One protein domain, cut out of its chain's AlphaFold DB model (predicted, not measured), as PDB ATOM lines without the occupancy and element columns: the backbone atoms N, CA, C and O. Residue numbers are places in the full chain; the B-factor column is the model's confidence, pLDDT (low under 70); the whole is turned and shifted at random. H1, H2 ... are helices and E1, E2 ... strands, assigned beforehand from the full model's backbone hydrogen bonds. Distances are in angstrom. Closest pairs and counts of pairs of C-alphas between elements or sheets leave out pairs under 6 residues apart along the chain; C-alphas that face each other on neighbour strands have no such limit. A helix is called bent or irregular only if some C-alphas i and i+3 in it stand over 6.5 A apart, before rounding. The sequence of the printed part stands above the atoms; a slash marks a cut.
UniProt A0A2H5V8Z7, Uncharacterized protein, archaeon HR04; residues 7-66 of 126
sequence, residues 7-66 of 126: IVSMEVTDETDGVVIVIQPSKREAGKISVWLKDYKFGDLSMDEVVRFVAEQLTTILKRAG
ATOM      1  N   ILE A   7     266.158 320.622 254.554       47.12
ATOM      2  CA  ILE A   7     265.449 321.849 254.908       47.12
ATOM      3  C   ILE A   7     266.514 322.872 255.288       47.12
ATOM      4  O   ILE A   7     267.173 322.727 256.316       47.12
ATOM      5  N   VAL A   8     266.692 323.891 254.451       48.91
ATOM      6  CA  VAL A   8     267.467 325.080 254.804       48.91
ATOM      7  C   VAL A   8     266.467 326.099 255.344       48.91
ATOM      8  O   VAL A   8     265.751 326.736 254.576       48.91
ATOM      9  N   SER A   9     266.362 326.195 256.670       42.06
ATOM     10  CA  SER A   9     265.620 327.274 257.327       42.06
ATOM     11  C   SER A   9     266.587 328.424 257.574       42.06
ATOM     12  O   SER A   9     267.593 328.237 258.255       42.06
ATOM     13  N   MET A  10     266.315 329.590 256.993       49.94
ATOM     14  CA  MET A  10     267.046 330.818 257.292       49.94
ATOM     15  C   MET A  10     266.120 331.710 258.114       49.94
ATOM     16  O   MET A  10     265.222 332.345 257.563       49.94
ATOM     17  N   GLU A  11     266.309 331.728 259.431       39.56
ATOM     18  CA  GLU A  11     265.668 332.717 260.295       39.56
ATOM     19  C   GLU A  11     266.504 333.995 260.255       39.56
ATOM     20  O   GLU A  11     267.634 334.033 260.739       39.56
ATOM     21  N   VAL A  12     265.957 335.039 259.636       44.25
ATOM     22  CA  VAL A  12     266.462 336.400 259.817       44.25
ATOM     23  C   VAL A  12     265.776 336.915 261.075       44.25
ATOM     24  O   VAL A  12     264.579 337.195 261.074       44.25
ATOM     25  N   THR A  13     266.512 336.901 262.184       46.78
ATOM     26  CA  THR A  13     266.013 337.247 263.516       46.78
ATOM     27  C   THR A  13     265.661 338.731 263.569       46.78
ATOM     28  O   THR A  13     266.565 339.560 263.601       46.78
ATOM     29  N   ASP A  14     264.356 339.011 263.455       43.16
ATOM     30  CA  ASP A  14     263.564 340.072 264.116       43.16
ATOM     31  C   ASP A  14     262.239 340.367 263.368       43.16
ATOM     32  O   ASP A  14     261.394 341.103 263.877       43.16
ATOM     33  N   GLU A  15     261.979 339.735 262.213       42.78
ATOM     34  CA  GLU A  15     260.684 339.814 261.516       42.78
ATOM     35  C   GLU A  15     259.892 338.497 261.584       42.78
ATOM     36  O   GLU A  15     260.420 337.406 261.378       42.78
ATOM     37  N   THR A  16     258.576 338.597 261.791       48.97
ATOM     38  CA  THR A  16     257.605 337.483 261.731       48.97
ATOM     39  C   THR A  16     257.482 336.812 260.349       48.97
ATOM     40  O   THR A  16     256.758 335.827 260.219       48.97
ATOM     41  N   ASP A  17     258.189 337.309 259.327       54.03
ATOM     42  CA  ASP A  17     258.095 336.896 257.920       54.03
ATOM     43  C   ASP A  17     259.385 336.219 257.408       54.03
ATOM     44  O   ASP A  17     260.027 336.656 256.452       54.03
ATOM     45  N   GLY A  18     259.766 335.093 258.016       58.06
ATOM     46  CA  GLY A  18     260.787 334.209 257.441       58.06
ATOM     47  C   GLY A  18     260.349 333.614 256.089       58.06
ATOM     48  O   GLY A  18     259.168 333.331 255.859       58.06
ATOM     49  N   VAL A  19     261.296 333.377 255.174       68.88
ATOM     50  CA  VAL A  19     261.028 332.666 253.909       68.88
ATOM     51  C   VAL A  19     261.464 331.211 254.041       68.88
ATOM     52  O   VAL A  19     262.643 330.911 254.203       68.88
ATOM     53  N   VAL A  20     260.504 330.293 253.923       73.12
ATOM     54  CA  VAL A  20     260.773 328.851 253.889       73.12
ATOM     55  C   VAL A  20     260.942 328.408 252.440       73.12
ATOM     56  O   VAL A  20     259.979 328.417 251.664       73.12
ATOM     57  N   ILE A  21     262.164 328.001 252.089       80.06
ATOM     58  CA  ILE A  21     262.504 327.419 250.787       80.06
ATOM     59  C   ILE A  21     262.772 325.925 250.985       80.06
ATOM     60  O   ILE A  21     263.726 325.540 251.658       80.06
ATOM     61  N   VAL A  22     261.946 325.066 250.385       81.88
ATOM     62  CA  VAL A  22     262.163 323.613 250.417       81.88
ATOM     63  C   VAL A  22     262.801 323.170 249.110       81.88
ATOM     64  O   VAL A  22     262.262 323.397 248.025       81.88
ATOM     65  N   ILE A  23     263.950 322.511 249.225       84.75
ATOM     66  CA  ILE A  23     264.780 322.085 248.103       84.75
ATOM     67  C   ILE A  23     264.907 320.563 248.156       84.75
ATOM     68  O   ILE A  23     265.325 319.988 249.162       84.75
ATOM     69  N   GLN A  24     264.525 319.885 247.077       84.31
ATOM     70  CA  GLN A  24     264.595 318.426 246.994       84.31
ATOM     71  C   GLN A  24     264.997 317.975 245.587       84.31
ATOM     72  O   GLN A  24     264.652 318.653 244.621       84.31
ATOM     73  N   PRO A  25     265.683 316.829 245.429       85.94
ATOM     74  CA  PRO A  25     265.944 316.269 244.107       85.94
ATOM     75  C   PRO A  25     264.643 316.115 243.315       85.94
ATOM     76  O   PRO A  25     263.641 315.618 243.842       85.94
ATOM     77  N   SER A  26     264.645 316.549 242.056       84.94
ATOM     78  CA  SER A  26     263.460 316.443 241.218       84.94
ATOM     79  C   SER A  26     263.132 314.980 240.945       84.94
ATOM     80  O   SER A  26     263.981 314.181 240.555       84.94
ATOM     81  N   LYS A  27     261.856 314.633 241.130       84.94
ATOM     82  CA  LYS A  27     261.312 313.322 240.746       84.94
ATOM     83  C   LYS A  27     260.910 313.261 239.270       84.94
ATOM     84  O   LYS A  27     260.576 312.182 238.791       84.94
ATOM     85  N   ARG A  28     260.864 314.409 238.581       84.12
ATOM     86  CA  ARG A  28     260.409 314.527 237.187       84.12
ATOM     87  C   ARG A  28     261.569 314.672 236.215       84.12
ATOM     88  O   ARG A  28     261.523 314.089 235.140       84.12
ATOM     89  N   GLU A  29     262.598 315.421 236.599       85.50
ATOM     90  CA  GLU A  29     263.729 315.737 235.732       85.50
ATOM     91  C   GLU A  29     265.044 315.324 236.399       85.50
ATOM     92  O   GLU A  29     265.438 315.865 237.432       85.50
ATOM     93  N   ALA A  30     265.731 314.342 235.816       87.62
ATOM     94  CA  ALA A  30     267.007 313.871 236.342       87.62
ATOM     95  C   ALA A  30     268.049 315.003 236.348       87.62
ATOM     96  O   ALA A  30     268.186 315.739 235.374       87.62
ATOM     97  N   GLY A  31     268.782 315.146 237.455       84.88
ATOM     98  CA  GLY A  31     269.792 316.199 237.623       84.88
ATOM     99  C   GLY A  31     269.234 317.578 237.992       84.88
ATOM    100  O   GLY A  31     270.021 318.487 238.249       84.88
ATOM    101  N   LYS A  32     267.907 317.737 238.073       89.56
ATOM    102  CA  LYS A  32     267.265 318.968 238.548       89.56
ATOM    103  C   LYS A  32     266.802 318.867 239.993       89.56
ATOM    104  O   LYS A  32     266.708 317.791 240.586       89.56
ATOM    105  N   ILE A  33     266.483 320.021 240.552       88.75
ATOM    106  CA  ILE A  33     266.122 320.237 241.942       88.75
ATOM    107  C   ILE A  33     264.741 320.891 241.974       88.75
ATOM    108  O   ILE A  33     264.553 321.989 241.457       88.75
ATOM    109  N   SER A  34     263.755 320.229 242.575       88.06
ATOM    110  CA  SER A  34     262.458 320.844 242.836       88.06
ATOM    111  C   SER A  34     262.586 321.870 243.962       88.06
ATOM    112  O   SER A  34     262.913 321.507 245.095       88.06
ATOM    113  N   VAL A  35     262.259 323.123 243.664       86.44
ATOM    114  CA  VAL A  35     262.212 324.225 244.630       86.44
ATOM    115  C   VAL A  35     260.764 324.563 244.960       86.44
ATOM    116  O   VAL A  35     259.918 324.656 244.067       86.44
ATOM    117  N   TRP A  36     260.484 324.746 246.244       84.19
ATOM    118  CA  TRP A  36     259.169 325.101 246.769       84.19
ATOM    119  C   TRP A  36     259.284 326.314 247.686       84.19
ATOM    120  O   TRP A  36     260.204 326.394 248.499       84.19
ATOM    121  N   LEU A  37     258.332 327.233 247.561       79.25
ATOM    122  CA  LEU A  37     258.142 328.367 248.459       79.25
ATOM    123  C   LEU A  37     256.862 328.136 249.245       79.25
ATOM    124  O   LEU A  37     255.779 328.132 248.652       79.25
ATOM    125  N   LYS A  38     256.974 327.966 250.566       75.25
ATOM    126  CA  LYS A  38     255.829 327.570 251.406       75.25
ATOM    127  C   LYS A  38     255.140 326.333 250.790       75.25
ATOM    128  O   LYS A  38     255.804 325.322 250.570       75.25
ATOM    129  N   ASP A  39     253.860 326.441 250.431       74.00
ATOM    130  CA  ASP A  39     253.058 325.348 249.862       74.00
ATOM    131  C   ASP A  39     253.028 325.323 248.318       74.00
ATOM    132  O   ASP A  39     252.342 324.494 247.717       74.00
ATOM    133  N   TYR A  40     253.767 326.214 247.645       78.38
ATOM    134  CA  TYR A  40     253.778 326.328 246.185       78.38
ATOM    135  C   TYR A  40     255.077 325.791 245.568       78.38
ATOM    136  O   TYR A  40     256.178 326.206 245.937       78.38
ATOM    137  N   LYS A  41     254.961 324.903 244.569       83.88
ATOM    138  CA  LYS A  41     256.115 324.457 243.774       83.88
ATOM    139  C   LYS A  41     256.529 325.561 242.809       83.88
ATOM    140  O   LYS A  41     255.813 325.835 241.851       83.88
ATOM    141  N   PHE A  42     257.719 326.117 243.011       85.44
ATOM    142  CA  PHE A  42     258.293 327.117 242.115       85.44
ATOM    143  C   PHE A  42     258.721 326.499 240.778       85.44
ATOM    144  O   PHE A  42     258.378 327.014 239.718       85.44
ATOM    145  N   GLY A  43     259.428 325.367 240.812       90.19
ATOM    146  CA  GLY A  43     259.885 324.706 239.591       90.19
ATOM    147  C   GLY A  43     260.903 323.602 239.832       90.19
ATOM    148  O   GLY A  43     261.249 323.304 240.974       90.19
ATOM    149  N   ASP A  44     261.351 322.982 238.742       90.69
ATOM    150  CA  ASP A  44     262.500 322.078 238.708       90.69
ATOM    151  C   ASP A  44     263.683 322.832 238.087       90.69
ATOM    152  O   ASP A  44     263.672 323.139 236.894       90.69
ATOM    153  N   LEU A  45     264.674 323.164 238.909       90.62
ATOM    154  CA  LEU A  45     265.782 324.062 238.583       90.62
ATOM    155  C   LEU A  45     267.121 323.316 238.542       90.62
ATOM    156  O   LEU A  45     267.316 322.324 239.248       90.62
ATOM    157  N   SER A  46     268.062 323.798 237.736       92.06
ATOM    158  CA  SER A  46     269.482 323.444 237.853       92.06
ATOM    159  C   SER A  46     270.097 324.030 239.133       92.06
ATOM    160  O   SER A  46     269.527 324.930 239.746       92.06
ATOM    161  N   MET A  47     271.276 323.550 239.540       85.19
ATOM    162  CA  MET A  47     271.955 324.062 240.741       85.19
ATOM    163  C   MET A  47     272.201 325.579 240.672       85.19
ATOM    164  O   MET A  47     271.899 326.285 241.630       85.19
ATOM    165  N   ASP A  48     272.672 326.093 239.534       85.50
ATOM    166  CA  ASP A  48     272.951 327.526 239.361       85.50
ATOM    167  C   ASP A  48     271.676 328.375 239.473       85.50
ATOM    168  O   ASP A  48     271.671 329.447 240.083       85.50
ATOM    169  N   GLU A  49     270.562 327.872 238.938       88.44
ATOM    170  CA  GLU A  49     269.253 328.517 239.060       88.44
ATOM    171  C   GLU A  49     268.744 328.509 240.505       88.44
ATOM    172  O   GLU A  49     268.167 329.506 240.940       88.44
ATOM    173  N   VAL A  50     268.988 327.434 241.266       86.75
ATOM    174  CA  VAL A  50     268.677 327.378 242.705       86.75
ATOM    175  C   VAL A  50     269.500 328.407 243.476       86.75
ATOM    176  O   VAL A  50     268.938 329.140 244.288       86.75
ATOM    177  N   VAL A  51     270.806 328.501 243.218       84.31
ATOM    178  CA  VAL A  51     271.692 329.468 243.889       84.31
ATOM    179  C   VAL A  51     271.224 330.897 243.621       84.31
ATOM    180  O   VAL A  51     271.059 331.672 244.565       84.31
ATOM    181  N   ARG A  52     270.945 331.235 242.355       85.38
ATOM    182  CA  ARG A  52     270.423 332.558 241.988       85.38
ATOM    183  C   ARG A  52     269.091 332.841 242.680       85.38
ATOM    184  O   ARG A  52     268.922 333.911 243.255       85.38
ATOM    185  N   PHE A  53     268.179 331.874 242.669       86.88
ATOM    186  CA  PHE A  53     266.869 332.008 243.295       86.88
ATOM    187  C   PHE A  53     266.965 332.282 244.803       86.88
ATOM    188  O   PHE A  53     266.340 333.215 245.303       86.88
ATOM    189  N   VAL A  54     267.771 331.505 245.534       83.62
ATOM    190  CA  VAL A  54     267.963 331.695 246.982       83.62
ATOM    191  C   VAL A  54     268.603 333.055 247.269       83.62
ATOM    192  O   VAL A  54     268.145 333.762 248.167       83.62
ATOM    193  N   ALA A  55     269.608 333.460 246.486       81.94
ATOM    194  CA  ALA A  55     270.255 334.762 246.631       81.94
ATOM    195  C   ALA A  55     269.284 335.933 246.398       81.94
ATOM    196  O   ALA A  55     269.310 336.916 247.141       81.94
ATOM    197  N   GLU A  56     268.398 335.828 245.405       83.94
ATOM    198  CA  GLU A  56     267.352 336.822 245.146       83.94
ATOM    199  C   GLU A  56     266.366 336.921 246.315       83.94
ATOM    200  O   GLU A  56     266.113 338.028 246.792       83.94
ATOM    201  N   GLN A  57     265.864 335.788 246.826       82.69
ATOM    202  CA  GLN A  57     264.950 335.785 247.976       82.69
ATOM    203  C   GLN A  57     265.605 336.397 249.214       82.69
ATOM    204  O   GLN A  57     265.009 337.257 249.863       82.69
ATOM    205  N   LEU A  58     266.854 336.023 249.501       76.69
ATOM    206  CA  LEU A  58     267.615 336.598 250.605       76.69
ATOM    207  C   LEU A  58     267.784 338.111 250.436       76.69
ATOM    208  O   LEU A  58     267.544 338.867 251.370       76.69
ATOM    209  N   THR A  59     268.131 338.567 249.231       76.25
ATOM    210  CA  THR A  59     268.269 339.997 248.927       76.25
ATOM    211  C   THR A  59     266.951 340.743 249.137       76.25
ATOM    212  O   THR A  59     266.951 341.861 249.651       76.25
ATOM    213  N   THR A  60     265.815 340.152 248.758       78.00
ATOM    214  CA  THR A  60     264.491 340.739 249.003       78.00
ATOM    215  C   THR A  60     264.190 340.859 250.495       78.00
ATOM    216  O   THR A  60     263.698 341.907 250.910       78.00
ATOM    217  N   ILE A  61     264.490 339.829 251.290       72.94
ATOM    218  CA  ILE A  61     264.293 339.849 252.750       72.94
ATOM    219  C   ILE A  61     265.168 340.925 253.381       72.94
ATOM    220  O   ILE A  61     264.664 341.774 254.106       72.94
ATOM    221  N   LEU A  62     266.457 340.944 253.037       71.56
ATOM    222  CA  LEU A  62     267.402 341.940 253.529       71.56
ATOM    223  C   LEU A  62     266.906 343.360 253.225       71.56
ATOM    224  O   LEU A  62     266.808 344.177 254.135       71.56
ATOM    225  N   LYS A  63     266.463 343.630 251.991       71.56
ATOM    226  CA  LYS A  63     265.881 344.933 251.627       71.56
ATOM    227  C   LYS A  63     264.660 345.313 252.470       71.56
ATOM    228  O   LYS A  63     264.524 346.481 252.816       71.56
ATOM    229  N   ARG A  64     263.759 344.366 252.764       68.56
ATOM    230  CA  ARG A  64     262.555 344.618 253.581       68.56
ATOM    231  C   ARG A  64     262.902 344.922 255.031       68.56
ATOM    232  O   ARG A  64     262.403 345.906 255.559       68.56
ATOM    233  N   ALA A  65     263.842 344.169 255.591       64.50
ATOM    234  CA  ALA A  65     264.376 344.373 256.933       64.50
ATOM    235  C   ALA A  65     265.280 345.623 257.049       64.50
ATOM    236  O   ALA A  65     266.006 345.783 258.026       64.50
ATOM    237  N   GLY A  66     265.287 346.512 256.048       55.75
ATOM    238  CA  GLY A  66     266.074 347.746 256.060       55.75
ATOM    239  C   GLY A  66     267.571 347.548 255.812       55.75
ATOM    240  O   GLY A  66     268.330 348.519 255.839       55.75
TER     241      GLY A  66
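What this domain is: This is residues 7 to 66 of the 126 residues of an uncharacterized protein of archaeon HR04 (UniProt A0A2H5V8Z7). A single small, strongly twisted sheet has one long helix, H1, over one of its faces, running along the strands, while no named helix lies over the other face. The sheet is mainly a meander of E2, E3 and E4, with the very short E1 at one edge beside E2; a loop of residues 10 to 19 joins E1 to E2. The printed part has 60 residues, with four named strands followed by one named helix, in the order E1, E2, E3, E4, H1, and its class is mixed, helices and strands. The sheet's order is E1, E2, E3, E4, antiparallel from E2 to E4. The whole is only just compact, close to loose, with a radius of gyration of the C-alphas of 12.3 A, and it is elongated, spanning 39 by 20 by 15 A.

How they stand to each other: E1, residues 7 to 9, is an edge strand and meets E2, residues 20 to 25, only at a point, where the C-alphas of Ile 7 and Val 22 face each other at 5.8 A. E2 and E3, residues 33 to 37, form an antiparallel hairpin at 161 degrees, with N 22 and O 36 at 2.9 A and N 34 and O 24 at 2.7 A, both within hydrogen-bond range. E3 and E4, residues 40 to 45, form a second antiparallel hairpin at 153 degrees, with N 35 and O 43 at 2.9 A and N 42 and O 35 at 2.8 A within that range. E2, E3 and E4 make a meander, each strand the antiparallel neighbour of the one before. E1 is apart from E3 and from E4, the other edge strand. H1, residues 47 to 64, is on the sheet at a height over the sheet of 11.1 A. It lies over E2 and E3 and runs along the strands, at 9 degrees to E3 on the local plane. The closest C-alphas of E3 and H1 are those of Ile 33 and Met 47, 7.1 A apart; those of E2 and H1 are Ile 21 and Val 54, 7.9 A apart. E4 and H1 are near each other, with 5 pairs of C-alphas within 10 A. In H1 every O i to N i+4 pair is within hydrogen-bond range.

Where its parts are: E1 begins at C-alpha 7, (265.449, 321.849, 254.908), and is 5.9 A long from first to last C-alpha. E2 is 16.8 A long, E3 13.1 A and E4 14.4 A. H1 is 26.0 A long, from C-alpha 47 at (271.955, 324.062, 240.741) to C-alpha 64 at (262.555, 344.618, 253.581), and is not bent.

The domain as a whole: The two C-alphas farthest apart are those of Ala 30 and Gly 66, 39.2 A. The printed part has no cut. The links E3 to E4 and E4 to H1 are tight, those from E1 to E2 and from E2 to E3 are short, and no link is long. The mean pLDDT of the printed part is 74.7, and it is under 70 in residues 7 to 19 and 64 to 66.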